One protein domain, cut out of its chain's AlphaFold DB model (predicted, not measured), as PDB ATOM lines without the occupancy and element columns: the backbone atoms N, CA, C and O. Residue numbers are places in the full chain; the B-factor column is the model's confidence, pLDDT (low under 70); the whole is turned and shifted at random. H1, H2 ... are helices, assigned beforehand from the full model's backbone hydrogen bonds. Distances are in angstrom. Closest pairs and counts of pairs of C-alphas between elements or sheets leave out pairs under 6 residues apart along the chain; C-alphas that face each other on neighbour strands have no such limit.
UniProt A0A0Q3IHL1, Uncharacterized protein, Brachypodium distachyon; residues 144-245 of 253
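This is residues 144 to 245 of the 253 residues of an uncharacterized protein of Brachypodium distachyon (UniProt A0A0Q3IHL1). A long helical hairpin, H4 and H5, makes an arm that reaches out from a head where H1 crosses over H3 and H6. The short helices H2 and H7 pack on H1. The arm makes the length of the whole, 52 by 25 by 23 A. The printed part has 102 residues with seven named helices, H1 to H7, and no named strand, class all helix; it is only just loose, close to compact, with a radius of gyration of the C-alphas of 15.7 A.

Start at H1, residues 144 to 162, the hub. Its residues 153 to 156 touch H2, residues 171 to 177, closest at C-alphas 153 and 171, 7.1 A. Its residues 148 to 155 touch H3, residues 181 to 189, about perpendicular but only just at 72 degrees; C-alphas 152 and 185 are closest, 6.8 A. H4, residues 191 to 202, and H5, residues 209 to 226, form a hairpin at a shallow tilt of 9 degrees, closest at C-alphas 193 and 219, 3.9 A. With residues 222 to 226 alone H5 touches H3, closest at C-alphas 226 and 186, 5.3 A. H6, residues 229 to 238, touches H1, closest at C-alphas 236 and 149, 5.3 A, and H3, closest at C-alphas 229 and 182, 4.5 A. H7, residues 240 to 244, touches H1, closest at C-alphas 241 and 146, 6.0 A. Every O i to N i+4 pair is within hydrogen-bond range in H1, H2, H3, H5, H6 and H7; in H4, 7 of 8.

Find C-alpha 144 at (176.282, 236.937, 188.863); from there H1 runs 26.9 A. H4 runs 17.7 A, and H5 runs 26.1 A from C-alpha 209 at (182.281, 257.550, 184.067). H7 ends at C-alpha 244, (176.787, 224.140, 199.300).

The C-alphas of Pro 166 and Glu 207 are the farthest apart, 52.2 A. The printed part has no cut and no long link. Look for pLDDT under 70 at residues 161 to 169, of which 161 and 162 belong to H1, and at residue 245.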
ATOM      1  N   LEU A 144     177.643 236.492 189.155       79.94
ATOM      2  CA  LEU A 144     176.282 236.937 188.863       79.94
ATOM      3  C   LEU A 144     175.230 235.840 189.111       79.94
ATOM      4  O   LEU A 144     174.132 236.139 189.578       79.94
ATOM      5  N   ILE A 145     175.568 234.570 188.860       85.69
ATOM      6  CA  ILE A 145     174.690 233.431 189.175       85.69
ATOM      7  C   ILE A 145     174.598 233.216 190.685       85.69
ATOM      8  O   ILE A 145     173.518 232.914 191.184       85.69
ATOM      9  N   ASP A 146     175.687 233.409 191.428       79.94
ATOM     10  CA  ASP A 146     175.649 233.331 192.890       79.94
ATOM     11  C   ASP A 146     174.856 234.506 193.502       79.94
ATOM     12  O   ASP A 146     174.108 234.306 194.460       79.94
ATOM     13  N   ALA A 147     174.917 235.699 192.895       78.94
ATOM     14  CA  ALA A 147     174.027 236.822 193.215       78.94
ATOM     15  C   ALA A 147     172.554 236.452 192.998       78.94
ATOM     16  O   ALA A 147     171.724 236.626 193.887       78.94
ATOM     17  N   ALA A 148     172.245 235.895 191.824       85.00
ATOM     18  CA  ALA A 148     170.901 235.456 191.477       85.00
ATOM     19  C   ALA A 148     170.412 234.327 192.394       85.00
ATOM     20  O   ALA A 148     169.230 234.257 192.712       85.00
ATOM     21  N   ALA A 149     171.316 233.469 192.866       85.38
ATOM     22  CA  ALA A 149     171.006 232.416 193.820       85.38
ATOM     23  C   ALA A 149     170.615 232.971 195.198       85.38
ATOM     24  O   ALA A 149     169.658 232.480 195.800       85.38
ATOM     25  N   PHE A 150     171.310 234.007 195.674       80.44
ATOM     26  CA  PHE A 150     170.933 234.724 196.893       80.44
ATOM     27  C   PHE A 150     169.578 235.424 196.734       80.44
ATOM     28  O   PHE A 150     168.696 235.262 197.574       80.44
ATOM     29  N   ASP A 151     169.374 236.132 195.625       84.31
ATOM     30  CA  ASP A 151     168.125 236.853 195.375       84.31
ATOM     31  C   ASP A 151     166.936 235.879 195.190       84.31
ATOM     32  O   ASP A 151     165.824 236.163 195.635       84.31
ATOM     33  N   LEU A 152     167.160 234.689 194.612       86.44
ATOM     34  CA  LEU A 152     166.153 233.622 194.541       86.44
ATOM     35  C   LEU A 152     165.806 233.072 195.929       86.44
ATOM     36  O   LEU A 152     164.646 232.770 196.198       86.44
ATOM     37  N   MET A 153     166.791 232.935 196.818       84.12
ATOM     38  CA  MET A 153     166.553 232.521 198.200       84.12
ATOM     39  C   MET A 153     165.650 233.526 198.931       84.12
ATOM     40  O   MET A 153     164.652 233.112 199.518       84.12
ATOM     41  N   GLU A 154     165.960 234.822 198.866       79.88
ATOM     42  CA  GLU A 154     165.135 235.879 199.474       79.88
ATOM     43  C   GLU A 154     163.721 235.911 198.875       79.88
ATOM     44  O   GLU A 154     162.732 236.001 199.605       79.88
ATOM     45  N   PHE A 155     163.608 235.749 197.552       85.06
ATOM     46  CA  PHE A 155     162.320 235.627 196.870       85.06
ATOM     47  C   PHE A 155     161.489 234.474 197.447       85.06
ATOM     48  O   PHE A 155     160.332 234.671 197.813       85.06
ATOM     49  N   LEU A 156     162.082 233.284 197.583       84.75
ATOM     50  CA  LEU A 156     161.405 232.107 198.129       84.75
ATOM     51  C   LEU A 156     161.053 232.265 199.610       84.75
ATOM     52  O   LEU A 156     159.985 231.809 200.013       84.75
ATOM     53  N   PHE A 157     161.890 232.924 200.417       79.69
ATOM     54  CA  PHE A 157     161.544 233.229 201.807       79.69
ATOM     55  C   PHE A 157     160.310 234.124 201.899       79.69
ATOM     56  O   PHE A 157     159.391 233.806 202.652       79.69
ATOM     57  N   ALA A 158     160.225 235.171 201.077       78.00
ATOM     58  CA  ALA A 158     159.029 236.005 201.009       78.00
ATOM     59  C   ALA A 158     157.785 235.195 200.585       78.00
ATOM     60  O   ALA A 158     156.686 235.424 201.093       78.00
ATOM     61  N   GLU A 159     157.940 234.204 199.697       74.19
ATOM     62  CA  GLU A 159     156.844 233.296 199.336       74.19
ATOM     63  C   GLU A 159     156.428 232.384 200.493       74.19
ATOM     64  O   GLU A 159     155.236 232.170 200.697       74.19
ATOM     65  N   ILE A 160     157.388 231.863 201.258       75.56
ATOM     66  CA  ILE A 160     157.166 231.016 202.441       75.56
ATOM     67  C   ILE A 160     156.526 231.808 203.589       75.56
ATOM     68  O   ILE A 160     155.756 231.259 204.369       75.56
ATOM     69  N   GLU A 161     156.814 233.098 203.727       69.81
ATOM     70  CA  GLU A 161     156.116 233.940 204.703       69.81
ATOM     71  C   GLU A 161     154.676 234.238 204.259       69.81
ATOM     72  O   GLU A 161     153.758 234.299 205.082       69.81
ATOM     73  N   ALA A 162     154.455 234.392 202.948       63.34
ATOM     74  CA  ALA A 162     153.141 234.670 202.373       63.34
ATOM     75  C   ALA A 162     152.229 233.430 202.294       63.34
ATOM     76  O   ALA A 162     151.005 233.543 202.413       63.34
ATOM     77  N   PHE A 163     152.805 232.244 202.103       54.66
ATOM     78  CA  PHE A 163     152.113 230.961 202.065       54.66
ATOM     79  C   PHE A 163     152.569 230.128 203.246       54.66
ATOM     80  O   PHE A 163     153.755 229.895 203.357       54.66
ATOM     81  N   VAL A 164     151.655 229.609 204.074       52.78
ATOM     82  CA  VAL A 164     151.978 228.671 205.170       52.78
ATOM     83  C   VAL A 164     152.601 227.389 204.592       52.78
ATOM     84  O   VAL A 164     151.924 226.375 204.404       52.78
ATOM     85  N   ALA A 165     153.875 227.456 204.225       52.81
ATOM     86  CA  ALA A 165     154.646 226.345 203.720       52.81
ATOM     87  C   ALA A 165     154.883 225.379 204.886       52.81
ATOM     88  O   ALA A 165     154.925 225.804 206.045       52.81
ATOM     89  N   PRO A 166     154.998 224.070 204.617       51.50
ATOM     90  CA  PRO A 166     155.280 223.108 205.668       51.50
ATOM     91  C   PRO A 166     156.580 223.491 206.390       51.50
ATOM     92  O   PRO A 166     157.623 223.660 205.756       51.50
ATOM     93  N   GLU A 167     156.491 223.640 207.714       53.91
ATOM     94  CA  GLU A 167     157.637 223.890 208.592       53.91
ATOM     95  C   GLU A 167     158.727 222.832 208.337       53.91
ATOM     96  O   GLU A 167     158.448 221.628 208.347       53.91
ATOM     97  N   GLY A 168     159.967 223.274 208.097       55.00
ATOM     98  CA  GLY A 168     161.132 222.393 207.962       55.00
ATOM     99  C   GLY A 168     161.428 221.814 206.568       55.00
ATOM    100  O   GLY A 168     162.194 220.851 206.489       55.00
ATOM    101  N   GLY A 169     160.862 222.359 205.485       60.31
ATOM    102  CA  GLY A 169     161.296 222.044 204.109       60.31
ATOM    103  C   GLY A 169     162.681 222.623 203.774       60.31
ATOM    104  O   GLY A 169     163.191 223.459 204.515       60.31
ATOM    105  N   CYS A 170     163.309 222.194 202.672       74.81
ATOM    106  CA  CYS A 170     164.500 222.876 202.130       74.81
ATOM    107  C   CYS A 170     164.149 223.748 200.911       74.81
ATOM    108  O   CYS A 170     163.179 223.476 200.202       74.81
ATOM    109  N   LEU A 171     164.918 224.815 200.650       77.19
ATOM    110  CA  LEU A 171     164.563 225.817 199.629       77.19
ATOM    111  C   LEU A 171     164.494 225.208 198.226       77.19
ATOM    112  O   LEU A 171     163.718 225.668 197.397       77.19
ATOM    113  N   ASP A 172     165.259 224.147 197.962       81.00
ATOM    114  CA  ASP A 172     165.225 223.431 196.686       81.00
ATOM    115  C   ASP A 172     163.916 222.652 196.469       81.00
ATOM    116  O   ASP A 172     163.434 222.555 195.340       81.00
ATOM    117  N   GLU A 173     163.298 222.148 197.542       78.56
ATOM    118  CA  GLU A 173     161.969 221.525 197.486       78.56
ATOM    119  C   GLU A 173     160.883 222.571 197.235       78.56
ATOM    120  O   GLU A 173     160.001 222.346 196.405       78.56
ATOM    121  N   VAL A 174     160.971 223.728 197.901       79.38
ATOM    122  CA  VAL A 174     160.049 224.852 197.677       79.38
ATOM    123  C   VAL A 174     160.185 225.364 196.247       79.38
ATOM    124  O   VAL A 174     159.183 225.498 195.548       79.38
ATOM    125  N   ALA A 175     161.416 225.550 195.769       82.88
ATOM    126  CA  ALA A 175     161.687 225.925 194.388       82.88
ATOM    127  C   ALA A 175     161.128 224.891 193.397       82.88
ATOM    128  O   ALA A 175     160.505 225.255 192.405       82.88
ATOM    129  N   GLY A 176     161.303 223.595 193.678       81.00
ATOM    130  CA  GLY A 176     160.790 222.506 192.844       81.00
ATOM    131  C   GLY A 176     159.263 222.369 192.842       81.00
ATOM    132  O   GLY A 176     158.709 221.816 191.892       81.00
ATOM    133  N   ALA A 177     158.586 222.857 193.881       81.00
ATOM    134  CA  ALA A 177     157.129 222.864 193.992       81.00
ATOM    135  C   ALA A 177     156.482 224.176 193.504       81.00
ATOM    136  O   ALA A 177     155.265 224.209 193.304       81.00
ATOM    137  N   SER A 178     157.266 225.245 193.323       81.31
ATOM    138  CA  SER A 178     156.771 226.563 192.921       81.31
ATOM    139  C   SER A 178     156.371 226.569 191.445       81.31
ATOM    140  O   SER A 178     157.151 226.231 190.552       81.31
ATOM    141  N   ILE A 179     155.117 226.939 191.186       83.62
ATOM    142  CA  ILE A 179     154.562 227.038 189.834       83.62
ATOM    143  C   ILE A 179     155.095 228.313 189.178       83.62
ATOM    144  O   ILE A 179     155.067 229.389 189.783       83.62
ATOM    145  N   ASP A 180     155.555 228.184 187.932       87.44
ATOM    146  CA  ASP A 180     156.083 229.284 187.120       87.44
ATOM    147  C   ASP A 180     157.193 230.080 187.836       87.44
ATOM    148  O   ASP A 180     157.284 231.303 187.702       87.44
ATOM    149  N   LEU A 181     158.030 229.395 188.630       88.81
ATOM    150  CA  LEU A 181     159.097 230.026 189.409       88.81
ATOM    151  C   LEU A 181     160.020 230.869 188.530       88.81
ATOM    152  O   LEU A 181     160.259 232.025 188.862       88.81
ATOM    153  N   GLY A 182     160.499 230.308 187.414       90.25
ATOM    154  CA  GLY A 182     161.412 230.982 186.492       90.25
ATOM    155  C   GLY A 182     160.875 232.344 186.054       90.25
ATOM    156  O   GLY A 182     161.473 233.360 186.404       90.25
ATOM    157  N   PRO A 183     159.729 232.413 185.352       91.81
ATOM    158  CA  PRO A 183     159.153 233.675 184.901       91.81
ATOM    159  C   PRO A 183     158.869 234.679 186.024       91.81
ATOM    160  O   PRO A 183     159.098 235.873 185.834       91.81
ATOM    161  N   ARG A 184     158.385 234.236 187.193       90.69
ATOM    162  CA  ARG A 184     158.078 235.148 188.311       90.69
ATOM    163  C   ARG A 184     159.336 235.695 188.978       90.69
ATOM    164  O   ARG A 184     159.404 236.892 189.265       90.69
ATOM    165  N   PHE A 185     160.334 234.839 189.175       89.88
ATOM    166  CA  PHE A 185     161.635 235.255 189.675       89.88
ATOM    167  C   PHE A 185     162.320 236.190 188.679       89.88
ATOM    168  O   PHE A 185     162.676 237.294 189.064       89.88
ATOM    169  N   ALA A 186     162.414 235.830 187.396       89.69
ATOM    170  CA  ALA A 186     163.022 236.673 186.364       89.69
ATOM    171  C   ALA A 186     162.318 238.034 186.222       89.69
ATOM    172  O   ALA A 186     162.984 239.050 186.054       89.69
ATOM    173  N   ALA A 187     160.989 238.093 186.363       87.44
ATOM    174  CA  ALA A 187     160.254 239.362 186.374       87.44
ATOM    175  C   ALA A 187     160.613 240.263 187.570       87.44
ATOM    176  O   ALA A 187     160.531 241.483 187.459       87.44
ATOM    177  N   THR A 188     161.024 239.683 188.699       83.06
ATOM    178  CA  THR A 188     161.532 240.435 189.859       83.06
ATOM    179  C   THR A 188     163.009 240.785 189.659       83.06
ATOM    180  O   THR A 188     163.421 241.929 189.843       83.06
ATOM    181  N   PHE A 189     163.790 239.811 189.193       83.06
ATOM    182  CA  PHE A 189     165.222 239.906 188.944       83.06
ATOM    183  C   PHE A 189     165.557 240.861 187.787       83.06
ATOM    184  O   PHE A 189     166.654 241.388 187.744       83.06
ATOM    185  N   VAL A 190     164.637 241.183 186.870       83.56
ATOM    186  CA  VAL A 190     164.893 242.203 185.836       83.56
ATOM    187  C   VAL A 190     164.894 243.629 186.399       83.56
ATOM    188  O   VAL A 190     165.625 244.476 185.886       83.56
ATOM    189  N   GLY A 191     164.163 243.903 187.491       77.81
ATOM    190  CA  GLY A 191     164.170 245.217 188.160       77.81
ATOM    191  C   GLY A 191     165.566 245.621 188.654       77.81
ATOM    192  O   GLY A 191     165.901 246.799 188.778       77.81
ATOM    193  N   LEU A 192     166.433 244.629 188.830       73.06
ATOM    194  CA  LEU A 192     167.846 244.780 189.133       73.06
ATOM    195  C   LEU A 192     168.629 245.484 188.020       73.06
ATOM    196  O   LEU A 192     169.471 246.341 188.300       73.06
ATOM    197  N   SER A 193     168.316 245.185 186.759       81.44
ATOM    198  CA  SER A 193     168.917 245.861 185.607       81.44
ATOM    199  C   SER A 193     168.506 247.338 185.548       81.44
ATOM    200  O   SER A 193     169.339 248.218 185.325       81.44
ATOM    201  N   GLU A 194     167.237 247.638 185.828       84.94
ATOM    202  CA  GLU A 194     166.710 249.005 185.863       84.94
ATOM    203  C   GLU A 194     167.388 249.819 186.966       84.94
ATOM    204  O   GLU A 194     167.837 250.946 186.737       84.94
ATOM    205  N   ARG A 195     167.542 249.215 188.146       82.69
ATOM    206  CA  ARG A 195     168.214 249.829 189.288       82.69
ATOM    207  C   ARG A 195     169.694 250.087 189.015       82.69
ATOM    208  O   ARG A 195     170.168 251.190 189.275       82.69
ATOM    209  N   ALA A 196     170.417 249.130 188.434       82.50
ATOM    210  CA  ALA A 196     171.814 249.325 188.044       82.50
ATOM    211  C   ALA A 196     171.973 250.476 187.031       82.50
ATOM    212  O   ALA A 196     172.873 251.307 187.176       82.50
ATOM    213  N   ARG A 197     171.058 250.594 186.057       87.81
ATOM    214  CA  ARG A 197     171.030 251.730 185.119       87.81
ATOM    215  C   ARG A 197     170.735 253.053 185.810       87.81
ATOM    216  O   ARG A 197     171.427 254.028 185.532       87.81
ATOM    217  N   SER A 198     169.768 253.083 186.726       88.06
ATOM    218  CA  SER A 198     169.465 254.283 187.511       88.06
ATOM    219  C   SER A 198     170.671 254.714 188.353       88.06
ATOM    220  O   SER A 198     171.065 255.878 188.323       88.06
ATOM    221  N   CYS A 199     171.344 253.778 189.028       86.38
ATOM    222  CA  CYS A 199     172.562 254.073 189.781       86.38
ATOM    223  C   CYS A 199     173.700 254.582 188.883       86.38
ATOM    224  O   CYS A 199     174.459 255.451 189.305       86.38
ATOM    225  N   ALA A 200     173.807 254.103 187.639       87.81
ATOM    226  CA  ALA A 200     174.809 254.583 186.688       87.81
ATOM    227  C   ALA A 200     174.677 256.088 186.391       87.81
ATOM    228  O   ALA A 200     175.688 256.756 186.158       87.81
ATOM    229  N   GLU A 201     173.462 256.648 186.443       88.88
ATOM    230  CA  GLU A 201     173.217 258.082 186.234       88.88
ATOM    231  C   GLU A 201     174.012 258.947 187.224       88.88
ATOM    232  O   GLU A 201     174.614 259.948 186.824       88.88
ATOM    233  N   ALA A 202     174.128 258.504 188.480       85.81
ATOM    234  CA  ALA A 202     174.873 259.202 189.528       85.81
ATOM    235  C   ALA A 202     176.381 259.327 189.235       85.81
ATOM    236  O   ALA A 202     177.027 260.254 189.723       85.81
ATOM    237  N   TYR A 203     176.934 258.444 188.398       86.00
ATOM    238  CA  TYR A 203     178.351 258.434 188.014       86.00
ATOM    239  C   TYR A 203     178.598 259.006 186.607       86.00
ATOM    240  O   TYR A 203     179.726 259.019 186.124       86.00
ATOM    241  N   THR A 204     177.557 259.478 185.906       82.25
ATOM    242  CA  THR A 204     177.681 259.851 184.482       82.25
ATOM    243  C   THR A 204     178.304 261.236 184.271       82.25
ATOM    244  O   THR A 204     178.908 261.488 183.232       82.25
ATOM    245  N   ALA A 205     178.161 262.140 185.244       75.06
ATOM    246  CA  ALA A 205     178.677 263.511 185.177       75.06
ATOM    247  C   ALA A 205     180.009 263.709 185.933       75.06
ATOM    248  O   ALA A 205     180.487 264.839 186.032       75.06
ATOM    249  N   SER A 206     180.588 262.641 186.488       72.56
ATOM    250  CA  SER A 206     181.791 262.678 187.325       72.56
ATOM    251  C   SER A 206     183.001 262.036 186.634       72.56
ATOM    252  O   SER A 206     182.898 261.457 185.551       72.56
ATOM    253  N   GLU A 207     184.172 262.118 187.274       76.69
ATOM    254  CA  GLU A 207     185.389 261.396 186.859       76.69
ATOM    255  C   GLU A 207     185.213 259.860 186.904       76.69
ATOM    256  O   GLU A 207     186.017 259.124 186.333       76.69
ATOM    257  N   ASP A 208     184.109 259.379 187.488       85.81
ATOM    258  CA  ASP A 208     183.748 257.968 187.639       85.81
ATOM    259  C   ASP A 208     182.934 257.417 186.446       85.81
ATOM    260  O   ASP A 208     182.227 256.419 186.576       85.81
ATOM    261  N   ALA A 209     183.034 258.006 185.247       87.25
ATOM    262  CA  ALA A 209     182.281 257.550 184.067       87.25
ATOM    263  C   ALA A 209     182.492 256.053 183.728       87.25
ATOM    264  O   ALA A 209     181.604 255.404 183.174       87.25
ATOM    265  N   ALA A 210     183.646 255.483 184.096       87.81
ATOM    266  CA  ALA A 210     183.916 254.050 183.969       87.81
ATOM    267  C   ALA A 210     183.033 253.185 184.890       87.81
ATOM    268  O   ALA A 210     182.655 252.080 184.501       87.81
ATOM    269  N   VAL A 211     182.665 253.693 186.073       86.94
ATOM    270  CA  VAL A 211     181.717 253.040 186.992       86.94
ATOM    271  C   VAL A 211     180.332 253.010 186.355       86.94
ATOM    272  O   VAL A 211     179.714 251.952 186.296       86.94
ATOM    273  N   ALA A 212     179.876 254.136 185.792       90.38
ATOM    274  CA  ALA A 212     178.595 254.198 185.086       90.38
ATOM    275  C   ALA A 212     178.512 253.161 183.952       90.38
ATOM    276  O   ALA A 212     177.507 252.469 183.807       90.38
ATOM    277  N   GLU A 213     179.578 253.027 183.163       89.69
ATOM    278  CA  GLU A 213     179.631 252.053 182.070       89.69
ATOM    279  C   GLU A 213     179.666 250.602 182.567       89.69
ATOM    280  O   GLU A 213     179.004 249.736 181.997       89.69
ATOM    281  N   GLY A 214     180.404 250.329 183.647       88.25
ATOM    282  CA  GLY A 214     180.397 249.021 184.300       88.25
ATOM    283  C   GLY A 214     178.998 248.628 184.773       88.25
ATOM    284  O   GLY A 214     178.527 247.544 184.443       88.25
ATOM    285  N   LEU A 215     178.296 249.537 185.457       88.06
ATOM    286  CA  LEU A 215     176.928 249.316 185.936       88.06
ATOM    287  C   LEU A 215     175.934 249.045 184.797       88.06
ATOM    288  O   LEU A 215     175.104 248.146 184.914       88.06
ATOM    289  N   ARG A 216     176.031 249.769 183.673       89.69
ATOM    290  CA  ARG A 216     175.185 249.512 182.491       89.69
ATOM    291  C   ARG A 216     175.451 248.140 181.884       89.69
ATOM    292  O   ARG A 216     174.504 247.419 181.602       89.69
ATOM    293  N   ARG A 217     176.722 247.750 181.760       87.62
ATOM    294  CA  ARG A 217     177.088 246.410 181.287       87.62
ATOM    295  C   ARG A 217     176.494 245.322 182.180       87.62
ATOM    296  O   ARG A 217     175.957 244.350 181.665       87.62
ATOM    297  N   ARG A 218     176.536 245.505 183.504       84.38
ATOM    298  CA  ARG A 218     175.915 244.570 184.456       84.38
ATOM    299  C   ARG A 218     174.406 244.496 184.316       84.38
ATOM    300  O   ARG A 218     173.852 243.406 184.385       84.38
ATOM    301  N   ALA A 219     173.749 245.627 184.075       87.44
ATOM    302  CA  ALA A 219     172.323 245.632 183.783       87.44
ATOM    303  C   ALA A 219     171.996 244.782 182.545       87.44
ATOM    304  O   ALA A 219     171.078 243.968 182.588       87.44
ATOM    305  N   ASP A 220     172.778 244.925 181.475       88.19
ATOM    306  CA  ASP A 220     172.580 244.160 180.243       88.19
ATOM    307  C   ASP A 220     172.871 242.657 180.442       88.19
ATOM    308  O   ASP A 220     172.172 241.810 179.889       88.19
ATOM    309  N   GLU A 221     173.866 242.302 181.265       87.00
ATOM    310  CA  GLU A 221     174.152 240.909 181.647       87.00
ATOM    311  C   GLU A 221     172.994 240.279 182.443       87.00
ATOM    312  O   GLU A 221     172.613 239.140 182.175       87.00
ATOM    313  N   VAL A 222     172.389 241.027 183.372       86.62
ATOM    314  CA  VAL A 222     171.195 240.595 184.120       86.62
ATOM    315  C   VAL A 222     170.013 240.353 183.181       86.62
ATOM    316  O   VAL A 222     169.347 239.323 183.287       86.62
ATOM    317  N   GLU A 223     169.755 241.257 182.234       89.19
ATOM    318  CA  GLU A 223     168.689 241.060 181.241       89.19
ATOM    319  C   GLU A 223     168.944 239.849 180.347       89.19
ATOM    320  O   GLU A 223     168.015 239.094 180.056       89.19
ATOM    321  N   ALA A 224     170.197 239.636 179.938       89.75
ATOM    322  CA  ALA A 224     170.576 238.475 179.146       89.75
ATOM    323  C   ALA A 224     170.329 237.163 179.904       89.75
ATOM    324  O   ALA A 224     169.827 236.211 179.310       89.75
ATOM    325  N   LEU A 225     170.615 237.123 181.210       87.12
ATOM    326  CA  LEU A 225     170.275 235.985 182.067       87.12
ATOM    327  C   LEU A 225     168.760 235.791 182.211       87.12
ATOM    328  O   LEU A 225     168.280 234.663 182.182       87.12
ATOM    329  N   CYS A 226     167.992 236.876 182.322       89.88
ATOM    330  CA  CYS A 226     166.530 236.815 182.423       89.88
ATOM    331  C   CYS A 226     165.831 236.408 181.116       89.88
ATOM    332  O   CYS A 226     164.632 236.130 181.138       89.88
ATOM    333  N   ALA A 227     166.534 236.406 179.979       92.50
ATOM    334  CA  ALA A 227     165.944 236.107 178.674       92.50
ATOM    335  C   ALA A 227     165.446 234.656 178.559       92.50
ATOM    336  O   ALA A 227     164.498 234.397 177.815       92.50
ATOM    337  N   ASP A 228     166.054 233.733 179.310       93.38
ATOM    338  CA  ASP A 228     165.569 232.366 179.506       93.38
ATOM    339  C   ASP A 228     165.385 232.095 181.013       93.38
ATOM    340  O   ASP A 228     166.317 231.664 181.697       93.38
ATOM    341  N   PRO A 229     164.187 232.378 181.561       93.50
ATOM    342  CA  PRO A 229     163.931 232.267 182.994       93.50
ATOM    343  C   PRO A 229     164.097 230.852 183.561       93.50
ATOM    344  O   PRO A 229     164.430 230.693 184.735       93.50
ATOM    345  N   GLU A 230     163.854 229.823 182.747       93.06
ATOM    346  CA  GLU A 230     163.988 228.428 183.175       93.06
ATOM    347  C   GLU A 230     165.458 228.009 183.207       93.06
ATOM    348  O   GLU A 230     165.903 227.355 184.156       93.06
ATOM    349  N   ASP A 231     166.239 228.436 182.211       93.19
ATOM    350  CA  ASP A 231     167.685 228.225 182.204       93.19
ATOM    351  C   ASP A 231     168.371 228.977 183.355       93.19
ATOM    352  O   ASP A 231     169.225 228.404 184.030       93.19
ATOM    353  N   LEU A 232     167.934 230.202 183.677       92.12
ATOM    354  CA  LEU A 232     168.415 230.952 184.844       92.12
ATOM    355  C   LEU A 232     168.249 230.155 186.146       92.12
ATOM    356  O   LEU A 232     169.215 229.962 186.887       92.12
ATOM    357  N   VAL A 233     167.044 229.643 186.419       91.75
ATOM    358  CA  VAL A 233     166.791 228.832 187.622       91.75
ATOM    359  C   VAL A 233     167.613 227.540 187.598       91.75
ATOM    360  O   VAL A 233     168.147 227.131 188.633       91.75
ATOM    361  N   ALA A 234     167.774 226.902 186.436       91.31
ATOM    362  CA  ALA A 234     168.604 225.709 186.306       91.31
ATOM    363  C   ALA A 234     170.086 225.995 186.615       91.31
ATOM    364  O   ALA A 234     170.719 225.229 187.349       91.31
ATOM    365  N   GLN A 235     170.630 227.106 186.107       91.12
ATOM    366  CA  GLN A 235     171.999 227.549 186.374       91.12
ATOM    367  C   GLN A 235     172.206 227.881 187.857       91.12
ATOM    368  O   GLN A 235     173.186 227.419 188.449       91.12
ATOM    369  N   ILE A 236     171.258 228.591 188.481       90.12
ATOM    370  CA  ILE A 236     171.256 228.875 189.924       90.12
ATOM    371  C   ILE A 236     171.310 227.574 190.725       90.12
ATOM    372  O   ILE A 236     172.206 227.385 191.546       90.12
ATOM    373  N   ARG A 237     170.410 226.622 190.448       87.88
ATOM    374  CA  ARG A 237     170.358 225.347 191.184       87.88
ATOM    375  C   ARG A 237     171.607 224.486 190.978       87.88
ATOM    376  O   ARG A 237     171.971 223.693 191.851       87.88
ATOM    377  N   ALA A 238     172.287 224.642 189.843       87.75
ATOM    378  CA  ALA A 238     173.560 223.988 189.558       87.75
ATOM    379  C   ALA A 238     174.770 224.679 190.222       87.75
ATOM    380  O   ALA A 238     175.831 224.044 190.363       87.75
ATOM    381  N   SER A 239     174.630 225.936 190.663       85.81
ATOM    382  CA  SER A 239     175.722 226.728 191.229       85.81
ATOM    383  C   SER A 239     176.302 226.089 192.496       85.81
ATOM    384  O   SER A 239     175.662 225.304 193.209       85.81
ATOM    385  N   ALA A 240     177.585 226.360 192.750       80.56
ATOM    386  CA  ALA A 240     178.249 225.859 193.947       80.56
ATOM    387  C   ALA A 240     177.646 226.492 195.206       80.56
ATOM    388  O   ALA A 240     177.481 225.786 196.201       80.56
ATOM    389  N   TRP A 241     177.271 227.772 195.146       79.12
ATOM    390  CA  TRP A 241     176.613 228.482 196.236       79.12
ATOM    391  C   TRP A 241     175.282 227.828 196.614       79.12
ATOM    392  O   TRP A 241     175.114 227.431 197.766       79.12
ATOM    393  N   TRP A 242     174.396 227.570 195.643       82.75
ATOM    394  CA  TRP A 242     173.100 226.933 195.917       82.75
ATOM    395  C   TRP A 242     173.267 225.534 196.520       82.75
ATOM    396  O   TRP A 242     172.644 225.193 197.525       82.75
ATOM    397  N   ARG A 243     174.169 224.723 195.951       79.25
ATOM    398  CA  ARG A 243     174.389 223.332 196.387       79.25
ATOM    399  C   ARG A 243     175.153 223.190 197.706       79.25
ATOM    400  O   ARG A 243     175.041 222.151 198.362       79.25
ATOM    401  N   SER A 244     175.991 224.161 198.062       71.62
ATOM    402  CA  SER A 244     176.787 224.140 199.300       71.62
ATOM    403  C   SER A 244     176.148 224.918 200.451       71.62
ATOM    404  O   SER A 244     176.415 224.573 201.601       71.62
ATOM    405  N   GLY A 245     175.308 225.907 200.139       63.47
ATOM    406  CA  GLY A 245     174.559 226.731 201.082       63.47
ATOM    407  C   GLY A 245     173.122 226.250 201.322       63.47
ATOM    408  O   GLY A 245     172.845 225.049 201.353       63.47
TER     409      GLY A 245